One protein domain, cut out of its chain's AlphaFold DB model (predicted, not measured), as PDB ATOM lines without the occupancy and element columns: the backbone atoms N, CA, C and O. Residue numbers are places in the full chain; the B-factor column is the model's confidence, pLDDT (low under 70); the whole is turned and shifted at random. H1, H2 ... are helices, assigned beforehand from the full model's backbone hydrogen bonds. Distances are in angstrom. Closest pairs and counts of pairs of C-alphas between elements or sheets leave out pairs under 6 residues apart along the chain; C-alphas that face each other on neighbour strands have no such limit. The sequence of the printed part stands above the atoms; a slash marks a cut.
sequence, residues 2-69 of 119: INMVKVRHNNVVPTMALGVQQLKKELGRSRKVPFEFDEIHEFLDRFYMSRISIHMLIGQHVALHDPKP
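Overview. This is residues 2 to 69 of the 119 residues of the protein "Protein-serine/threonine kinase" of Zea mays (UniProt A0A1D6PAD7). The model is a long, thin U of helices: H1 and H2 follow each other along one side, and the longest helix, H3, folds back beside them as the other side. The bend of the U, residues 28 to 35, sticks out at one end and the tail, residues 63 to 69, at the other. The printed part has 68 residues with three named helices, in the order H1, H2, H3, and no named strand; its class is all helix. The whole is extended, a rod spanning 57 by 18 by 14 A, with a radius of gyration of the C-alphas of 16.9 A.

Along the chain. H1, residues 2 to 8, begins at C-alpha 2 (174.697, 153.859, 179.721) and is 10.1 A long from first to last C-alpha. H2, residues 12 to 29, is 26.0 A long and ends at C-alpha 29 (161.396, 139.261, 216.472). H3, residues 36 to 63, is 40.0 A long and ends at C-alpha 63 (177.999, 144.856, 172.745).

Arrangement. H1 and H2 are apart, joined by a tight link of 3 residues. A short link of 6 residues joins H2 to H3. H2 and H3 are near each other, with 13 pairs of C-alphas within 10 A and the closest at 8.2 A. H1 touches H3, which meets it with residues 55 to 62 alone; the closest C-alphas are those of Ile 2 and Ile 58, 7.0 A apart. These two run opposite ways at a steep tilt of 41 degrees. In H1, H2 and H3 every O i to N i+4 pair is within hydrogen-bond range.

Size, cuts and confidence. The C-alphas farthest apart, those of Arg 31 and Pro 67, are 57.4 A from each other. Without the stretches that stand free, the body spans 41 by 18 by 9 A. The printed part has no cut and no long link. Its mean pLDDT is 89.3, and residues 31 to 36, of which 36 belongs to H3, are under 70.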
ATOM      1  N   ILE A   2     175.327 155.158 179.400       85.78
ATOM      2  CA  ILE A   2     174.697 153.859 179.721       85.78
ATOM      3  C   ILE A   2     175.628 152.899 180.495       85.78
ATOM      4  O   ILE A   2     175.201 152.298 181.478       85.78
ATOM      5  N   ASN A   3     176.919 152.829 180.146       84.02
ATOM      6  CA  ASN A   3     177.894 152.022 180.900       84.02
ATOM      7  C   ASN A   3     177.986 152.414 182.383       84.02
ATOM      8  O   ASN A   3     178.110 151.542 183.239       84.02
ATOM      9  N   MET A   4     177.849 153.703 182.709       89.66
ATOM     10  CA  MET A   4     177.862 154.159 184.103       89.66
ATOM     11  C   MET A   4     176.639 153.652 184.872       89.66
ATOM     12  O   MET A   4     176.750 153.300 186.045       89.66
ATOM     13  N   VAL A   5     175.479 153.567 184.212       88.59
ATOM     14  CA  VAL A   5     174.268 152.988 184.807       88.59
ATOM     15  C   VAL A   5     174.479 151.503 185.095       88.59
ATOM     16  O   VAL A   5     174.170 151.078 186.207       88.59
ATOM     17  N   LYS A   6     175.055 150.744 184.151       86.19
ATOM     18  CA  LYS A   6     175.385 149.321 184.342       86.19
ATOM     19  C   LYS A   6     176.280 149.124 185.570       86.19
ATOM     20  O   LYS A   6     175.912 148.383 186.474       86.19
ATOM     21  N   VAL A   7     177.395 149.857 185.645       89.93
ATOM     22  CA  VAL A   7     178.361 149.753 186.756       89.93
ATOM     23  C   VAL A   7     177.721 150.102 188.102       89.93
ATOM     24  O   VAL A   7     177.885 149.364 189.071       89.93
ATOM     25  N   ARG A   8     176.929 151.181 188.163       92.46
ATOM     26  CA  ARG A   8     176.248 151.605 189.397       92.46
ATOM     27  C   ARG A   8     175.319 150.526 189.968       92.46
ATOM     28  O   ARG A   8     175.171 150.444 191.183       92.46
ATOM     29  N   HIS A   9     174.708 149.697 189.119       92.86
ATOM     30  CA  HIS A   9     173.739 148.677 189.538       92.86
ATOM     31  C   HIS A   9     174.341 147.276 189.740       92.86
ATOM     32  O   HIS A   9     173.596 146.316 189.979       92.86
ATOM     33  N   ASN A  10     175.671 147.131 189.693       91.74
ATOM     34  CA  ASN A  10     176.338 145.842 189.905       91.74
ATOM     35  C   ASN A  10     175.994 145.223 191.271       91.74
ATOM     36  O   ASN A  10     175.701 144.034 191.345       91.74
ATOM     37  N   ASN A  11     175.917 146.042 192.322       94.63
ATOM     38  CA  ASN A  11     175.712 145.571 193.697       94.63
ATOM     39  C   ASN A  11     174.241 145.485 194.129       94.63
ATOM     40  O   ASN A  11     173.960 145.213 195.289       94.63
ATOM     41  N   VAL A  12     173.283 145.673 193.215       95.77
ATOM     42  CA  VAL A  12     171.853 145.652 193.567       95.77
ATOM     43  C   VAL A  12     171.436 144.329 194.213       95.77
ATOM     44  O   VAL A  12     170.764 144.352 195.235       95.77
ATOM     45  N   VAL A  13     171.850 143.185 193.658       94.85
ATOM     46  CA  VAL A  13     171.477 141.861 194.191       94.85
ATOM     47  C   VAL A  13     171.970 141.661 195.632       94.85
ATOM     48  O   VAL A  13     171.133 141.395 196.495       94.85
ATOM     49  N   PRO A  14     173.269 141.831 195.956       96.73
ATOM     50  CA  PRO A  14     173.720 141.686 197.339       96.73
ATOM     51  C   PRO A  14     173.108 142.735 198.278       96.73
ATOM     52  O   PRO A  14     172.752 142.396 199.403       96.73
ATOM     53  N   THR A  15     172.911 143.984 197.835       97.30
ATOM     54  CA  THR A  15     172.253 145.010 198.664       97.30
ATOM     55  C   THR A  15     170.804 144.640 198.988       97.30
ATOM     56  O   THR A  15     170.399 144.727 200.147       97.30
ATOM     57  N   MET A  16     170.036 144.169 198.003       96.61
ATOM     58  CA  MET A  16     168.664 143.703 198.219       96.61
ATOM     59  C   MET A  16     168.621 142.474 199.128       96.61
ATOM     60  O   MET A  16     167.779 142.409 200.019       96.61
ATOM     61  N   ALA A  17     169.554 141.529 198.970       95.36
ATOM     62  CA  ALA A  17     169.652 140.364 199.845       95.36
ATOM     63  C   ALA A  17     169.901 140.758 201.313       95.36
ATOM     64  O   ALA A  17     169.254 140.216 202.210       95.36
ATOM     65  N   LEU A  18     170.783 141.734 201.564       96.77
ATOM     66  CA  LEU A  18     171.020 142.273 202.908       96.77
ATOM     67  C   LEU A  18     169.770 142.954 203.478       96.77
ATOM     68  O   LEU A  18     169.422 142.699 204.631       96.77
ATOM     69  N   GLY A  19     169.071 143.759 202.673       94.82
ATOM     70  CA  GLY A  19     167.830 144.422 203.081       94.82
ATOM     71  C   GLY A  19     166.728 143.426 203.446       94.82
ATOM     72  O   GLY A  19     166.139 143.512 204.521       94.82
ATOM     73  N   VAL A  20     166.510 142.408 202.608       92.73
ATOM     74  CA  VAL A  20     165.551 141.332 202.897       92.73
ATOM     75  C   VAL A  20     165.972 140.562 204.148       92.73
ATOM     76  O   VAL A  20     165.133 140.280 204.996       92.73
ATOM     77  N   GLN A  21     167.259 140.251 204.329       91.66
ATOM     78  CA  GLN A  21     167.725 139.575 205.543       91.66
ATOM     79  C   GLN A  21     167.440 140.400 206.813       91.66
ATOM     80  O   GLN A  21     167.044 139.830 207.832       91.66
ATOM     81  N   GLN A  22     167.645 141.718 206.768       92.92
ATOM     82  CA  GLN A  22     167.330 142.623 207.877       92.92
ATOM     83  C   GLN A  22     165.828 142.628 208.175       92.92
ATOM     84  O   GLN A  22     165.445 142.369 209.315       92.92
ATOM     85  N   LEU A  23     164.990 142.780 207.144       89.49
ATOM     86  CA  LEU A  23     163.533 142.711 207.266       89.49
ATOM     87  C   LEU A  23     163.081 141.389 207.908       89.49
ATOM     88  O   LEU A  23     162.337 141.388 208.886       89.49
ATOM     89  N   LYS A  24     163.610 140.249 207.439       86.09
ATOM     90  CA  LYS A  24     163.301 138.925 208.010       86.09
ATOM     91  C   LYS A  24     163.654 138.830 209.499       86.09
ATOM     92  O   LYS A  24     162.899 138.238 210.270       86.09
ATOM     93  N   LYS A  25     164.784 139.409 209.923       87.44
ATOM     94  CA  LYS A  25     165.202 139.431 211.337       87.44
ATOM     95  C   LYS A  25     164.244 140.258 212.202       87.44
ATOM     96  O   LYS A  25     163.969 139.864 213.334       87.44
ATOM     97  N   GLU A  26     163.738 141.378 211.696       86.60
ATOM     98  CA  GLU A  26     162.803 142.252 212.421       86.60
ATOM     99  C   GLU A  26     161.400 141.647 212.539       86.60
ATOM    100  O   GLU A  26     160.806 141.650 213.624       86.60
ATOM    101  N   LEU A  27     160.904 141.038 211.461       83.28
ATOM    102  CA  LEU A  27     159.621 140.333 211.456       83.28
ATOM    103  C   LEU A  27     159.636 139.121 212.394       83.28
ATOM    104  O   LEU A  27     158.727 138.957 213.210       83.28
ATOM    105  N   GLY A  28     160.718 138.333 212.364       80.16
ATOM    106  CA  GLY A  28     160.893 137.183 213.255       80.16
ATOM    107  C   GLY A  28     160.905 137.559 214.742       80.16
ATOM    108  O   GLY A  28     160.352 136.833 215.567       80.16
ATOM    109  N   ARG A  29     161.459 138.728 215.097       80.84
ATOM    110  CA  ARG A  29     161.396 139.261 216.472       80.84
ATOM    111  C   ARG A  29     159.981 139.660 216.887       80.84
ATOM    112  O   ARG A  29     159.641 139.548 218.060       80.84
ATOM    113  N   SER A  30     159.163 140.099 215.936       77.71
ATOM    114  CA  SER A  30     157.822 140.630 216.192       77.71
ATOM    115  C   SER A  30     156.733 139.551 216.311       77.71
ATOM    116  O   SER A  30     155.580 139.896 216.557       77.71
ATOM    117  N   ARG A  31     157.059 138.254 216.128       66.24
ATOM    118  CA  ARG A  31     156.103 137.116 216.062       66.24
ATOM    119  C   ARG A  31     154.935 137.319 215.080       66.24
ATOM    120  O   ARG A  31     153.941 136.597 215.156       66.24
ATOM    121  N   LYS A  32     155.037 138.275 214.154       61.41
ATOM    122  CA  LYS A  32     154.059 138.426 213.078       61.41
ATOM    123  C   LYS A  32     154.301 137.309 212.058       61.41
ATOM    124  O   LYS A  32     155.433 136.974 211.731       61.41
ATOM    125  N   VAL A  33     153.201 136.654 211.720       59.48
ATOM    126  CA  VAL A  33     153.046 135.321 211.116       59.48
ATOM    127  C   VAL A  33     153.599 135.271 209.672       59.48
ATOM    128  O   VAL A  33     153.719 136.324 209.054       59.48
ATOM    129  N   PRO A  34     153.909 134.082 209.100       59.75
ATOM    130  CA  PRO A  34     154.652 133.903 207.836       59.75
ATOM    131  C   PRO A  34     154.010 134.444 206.546       59.75
ATOM    132  O   PRO A  34     154.570 134.240 205.476       59.75
ATOM    133  N   PHE A  35     152.850 135.099 206.607       56.03
ATOM    134  CA  PHE A  35     152.087 135.494 205.416       56.03
ATOM    135  C   PHE A  35     152.802 136.552 204.552       56.03
ATOM    136  O   PHE A  35     152.550 136.642 203.358       56.03
ATOM    137  N   GLU A  36     153.739 137.316 205.123       62.88
ATOM    138  CA  GLU A  36     154.474 138.362 204.394       62.88
ATOM    139  C   GLU A  36     155.559 137.815 203.444       62.88
ATOM    140  O   GLU A  36     156.126 138.570 202.654       62.88
ATOM    141  N   PHE A  37     155.885 136.516 203.491       74.43
ATOM    142  CA  PHE A  37     156.933 135.979 202.619       74.43
ATOM    143  C   PHE A  37     156.507 135.918 201.153       74.43
ATOM    144  O   PHE A  37     157.340 136.210 200.297       74.43
ATOM    145  N   ASP A  38     155.241 135.614 200.863       83.34
ATOM    146  CA  ASP A  38     154.757 135.489 199.484       83.34
ATOM    147  C   ASP A  38     154.810 136.839 198.753       83.34
ATOM    148  O   ASP A  38     155.353 136.924 197.655       83.34
ATOM    149  N   GLU A  39     154.390 137.930 199.406       87.76
ATOM    150  CA  GLU A  39     154.488 139.285 198.841       87.76
ATOM    151  C   GLU A  39     155.943 139.699 198.569       87.76
ATOM    152  O   GLU A  39     156.248 140.315 197.542       87.76
ATOM    153  N   ILE A  40     156.869 139.338 199.467       89.49
ATOM    154  CA  ILE A  40     158.303 139.581 199.265       89.49
ATOM    155  C   ILE A  40     158.811 138.767 198.073       89.49
ATOM    156  O   ILE A  40     159.575 139.297 197.268       89.49
ATOM    157  N   HIS A  41     158.405 137.505 197.937       91.41
ATOM    158  CA  HIS A  41     158.784 136.663 196.804       91.41
ATOM    159  C   HIS A  41     158.278 137.248 195.478       91.41
ATOM    160  O   HIS A  41     159.087 137.493 194.584       91.41
ATOM    161  N   GLU A  42     156.996 137.603 195.384       94.09
ATOM    162  CA  GLU A  42     156.417 138.233 194.190       94.09
ATOM    163  C   GLU A  42     157.080 139.573 193.842       94.09
ATOM    164  O   GLU A  42     157.266 139.922 192.669       94.09
ATOM    165  N   PHE A  43     157.430 140.366 194.856       94.35
ATOM    166  CA  PHE A  43     158.191 141.591 194.656       94.35
ATOM    167  C   PHE A  43     159.581 141.293 194.084       94.35
ATOM    168  O   PHE A  43     159.972 141.915 193.095       94.35
ATOM    169  N   LEU A  44     160.320 140.354 194.682       95.87
ATOM    170  CA  LEU A  44     161.677 140.014 194.257       95.87
ATOM    171  C   LEU A  44     161.698 139.425 192.846       95.87
ATOM    172  O   LEU A  44     162.573 139.797 192.067       95.87
ATOM    173  N   ASP A  45     160.720 138.598 192.485       96.40
ATOM    174  CA  ASP A  45     160.616 138.023 191.143       96.40
ATOM    175  C   ASP A  45     160.414 139.115 190.089       96.40
ATOM    176  O   ASP A  45     161.172 139.200 189.118       96.40
ATOM    177  N   ARG A  46     159.463 140.034 190.305       97.47
ATOM    178  CA  ARG A  46     159.243 141.171 189.392       97.47
ATOM    179  C   ARG A  46     160.448 142.103 189.338       97.47
ATOM    180  O   ARG A  46     160.837 142.560 188.259       97.47
ATOM    181  N   PHE A  47     161.050 142.383 190.491       97.34
ATOM    182  CA  PHE A  47     162.213 143.253 190.599       97.34
ATOM    183  C   PHE A  47     163.415 142.677 189.838       97.34
ATOM    184  O   PHE A  47     164.017 143.369 189.010       97.34
ATOM    185  N   TYR A  48     163.752 141.406 190.065       97.33
ATOM    186  CA  TYR A  48     164.891 140.771 189.409       97.33
ATOM    187  C   TYR A  48     164.630 140.475 187.933       97.33
ATOM    188  O   TYR A  48     165.549 140.658 187.135       97.33
ATOM    189  N   MET A  49     163.398 140.152 187.529       97.56
ATOM    190  CA  MET A  49     163.044 140.018 186.111       97.56
ATOM    191  C   MET A  49     163.189 141.345 185.350       97.56
ATOM    192  O   MET A  49     163.787 141.393 184.268       97.56
ATOM    193  N   SER A  50     162.713 142.448 185.940       97.16
ATOM    194  CA  SER A  50     162.894 143.795 185.381       97.16
ATOM    195  C   SER A  50     164.380 144.148 185.262       97.16
ATOM    196  O   SER A  50     164.843 144.601 184.213       97.16
ATOM    197  N   ARG A  51     165.173 143.848 186.300       95.33
ATOM    198  CA  ARG A  51     166.622 144.076 186.284       95.33
ATOM    199  C   ARG A  51     167.328 143.267 185.194       95.33
ATOM    200  O   ARG A  51     168.168 143.835 184.498       95.33
ATOM    201  N   ILE A  52     167.016 141.976 185.055       95.98
ATOM    202  CA  ILE A  52     167.588 141.107 184.013       95.98
ATOM    203  C   ILE A  52     167.276 141.689 182.633       95.98
ATOM    204  O   ILE A  52     168.191 141.866 181.832       95.98
ATOM    205  N   SER A  53     166.024 142.083 182.392       97.21
ATOM    206  CA  SER A  53     165.596 142.696 181.128       97.21
ATOM    207  C   SER A  53     166.360 143.986 180.814       97.21
ATOM    208  O   SER A  53     166.916 144.136 179.727       97.21
ATOM    209  N   ILE A  54     166.464 144.908 181.778       95.09
ATOM    210  CA  ILE A  54     167.205 146.169 181.606       95.09
ATOM    211  C   ILE A  54     168.693 145.898 181.341       95.09
ATOM    212  O   ILE A  54     169.287 146.520 180.460       95.09
ATOM    213  N   HIS A  55     169.302 144.962 182.074       93.11
ATOM    214  CA  HIS A  55     170.696 144.569 181.864       93.11
ATOM    215  C   HIS A  55     170.917 143.932 180.489       93.11
ATOM    216  O   HIS A  55     171.934 144.231 179.865       93.11
ATOM    217  N   MET A  56     169.980 143.112 180.007       95.26
ATOM    218  CA  MET A  56     170.032 142.515 178.674       95.26
ATOM    219  C   MET A  56     169.979 143.593 177.588       95.26
ATOM    220  O   MET A  56     170.840 143.616 176.717       95.26
ATOM    221  N   LEU A  57     169.042 144.544 177.672       95.93
ATOM    222  CA  LEU A  57     168.912 145.632 176.690       95.93
ATOM    223  C   LEU A  57     170.138 146.554 176.673       95.93
ATOM    224  O   LEU A  57     170.671 146.871 175.608       95.93
ATOM    225  N   ILE A  58     170.616 146.961 177.852       94.41
ATOM    226  CA  ILE A  58     171.839 147.763 177.981       94.41
ATOM    227  C   ILE A  58     173.041 146.986 177.442       94.41
ATOM    228  O   ILE A  58     173.835 147.531 176.676       94.41
ATOM    229  N   GLY A  59     173.183 145.726 177.846       93.60
ATOM    230  CA  GLY A  59     174.277 144.861 177.435       93.60
ATOM    231  C   GLY A  59     174.300 144.651 175.926       93.60
ATOM    232  O   GLY A  59     175.352 144.826 175.321       93.60
ATOM    233  N   GLN A  60     173.140 144.393 175.321       95.52
ATOM    234  CA  GLN A  60     172.978 144.263 173.878       95.52
ATOM    235  C   GLN A  60     173.416 145.534 173.157       95.52
ATOM    236  O   GLN A  60     174.228 145.472 172.239       95.52
ATOM    237  N   HIS A  61     172.920 146.698 173.588       94.49
ATOM    238  CA  HIS A  61     173.287 147.970 172.972       94.49
ATOM    239  C   HIS A  61     174.795 148.230 173.049       94.49
ATOM    240  O   HIS A  61     175.395 148.648 172.063       94.49
ATOM    241  N   VAL A  62     175.418 147.963 174.200       92.64
ATOM    242  CA  VAL A  62     176.864 148.146 174.385       92.64
ATOM    243  C   VAL A  62     177.660 147.173 173.514       92.64
ATOM    244  O   VAL A  62     178.583 147.606 172.834       92.64
ATOM    245  N   ALA A  63     177.291 145.891 173.497       93.92
ATOM    246  CA  ALA A  63     177.999 144.856 172.745       93.92
ATOM    247  C   ALA A  63     177.899 145.052 171.222       93.92
ATOM    248  O   ALA A  63     178.849 144.773 170.503       93.92
ATOM    249  N   LEU A  64     176.789 145.607 170.723       95.63
ATOM    250  CA  LEU A  64     176.646 145.963 169.304       95.63
ATOM    251  C   LEU A  64     177.615 147.062 168.837       95.63
ATOM    252  O   LEU A  64     177.812 147.216 167.636       95.63
ATOM    253  N   HIS A  65     178.202 147.826 169.761       93.99
ATOM    254  CA  HIS A  65     179.193 148.861 169.456       93.99
ATOM    255  C   HIS A  65     180.635 148.397 169.721       93.99
ATOM    256  O   HIS A  65     181.549 149.224 169.696       93.99
ATOM    257  N   ASP A  66     180.860 147.107 169.997       91.99
ATOM    258  CA  ASP A  66     182.214 146.571 170.131       91.99
ATOM    259  C   ASP A  66     182.935 146.634 168.769       91.99
ATOM    260  O   ASP A  66     182.425 146.093 167.783       91.99
ATOM    261  N   PRO A  67     184.115 147.279 168.666       94.35
ATOM    262  CA  PRO A  67     184.888 147.303 167.425       94.35
ATOM    263  C   PRO A  67     185.416 145.923 166.998       94.35
ATOM    264  O   PRO A  67     185.901 145.784 165.875       94.35
ATOM    265  N   LYS A  68     185.379 144.916 167.879       94.67
ATOM    266  CA  LYS A  68     185.843 143.548 167.626       94.67
ATOM    267  C   LYS A  68     184.768 142.537 168.041       94.67
ATOM    268  O   LYS A  68     184.966 141.810 169.014       94.67
ATOM    269  N   PRO A  69     183.636 142.474 167.319       93.18
ATOM    270  CA  PRO A  69     182.566 141.550 167.661       93.18
ATOM    271  C   PRO A  69     183.040 140.101 167.519       93.18
ATOM    272  O   PRO A  69     183.781 139.752 166.596       93.18
TER     273      PRO A  69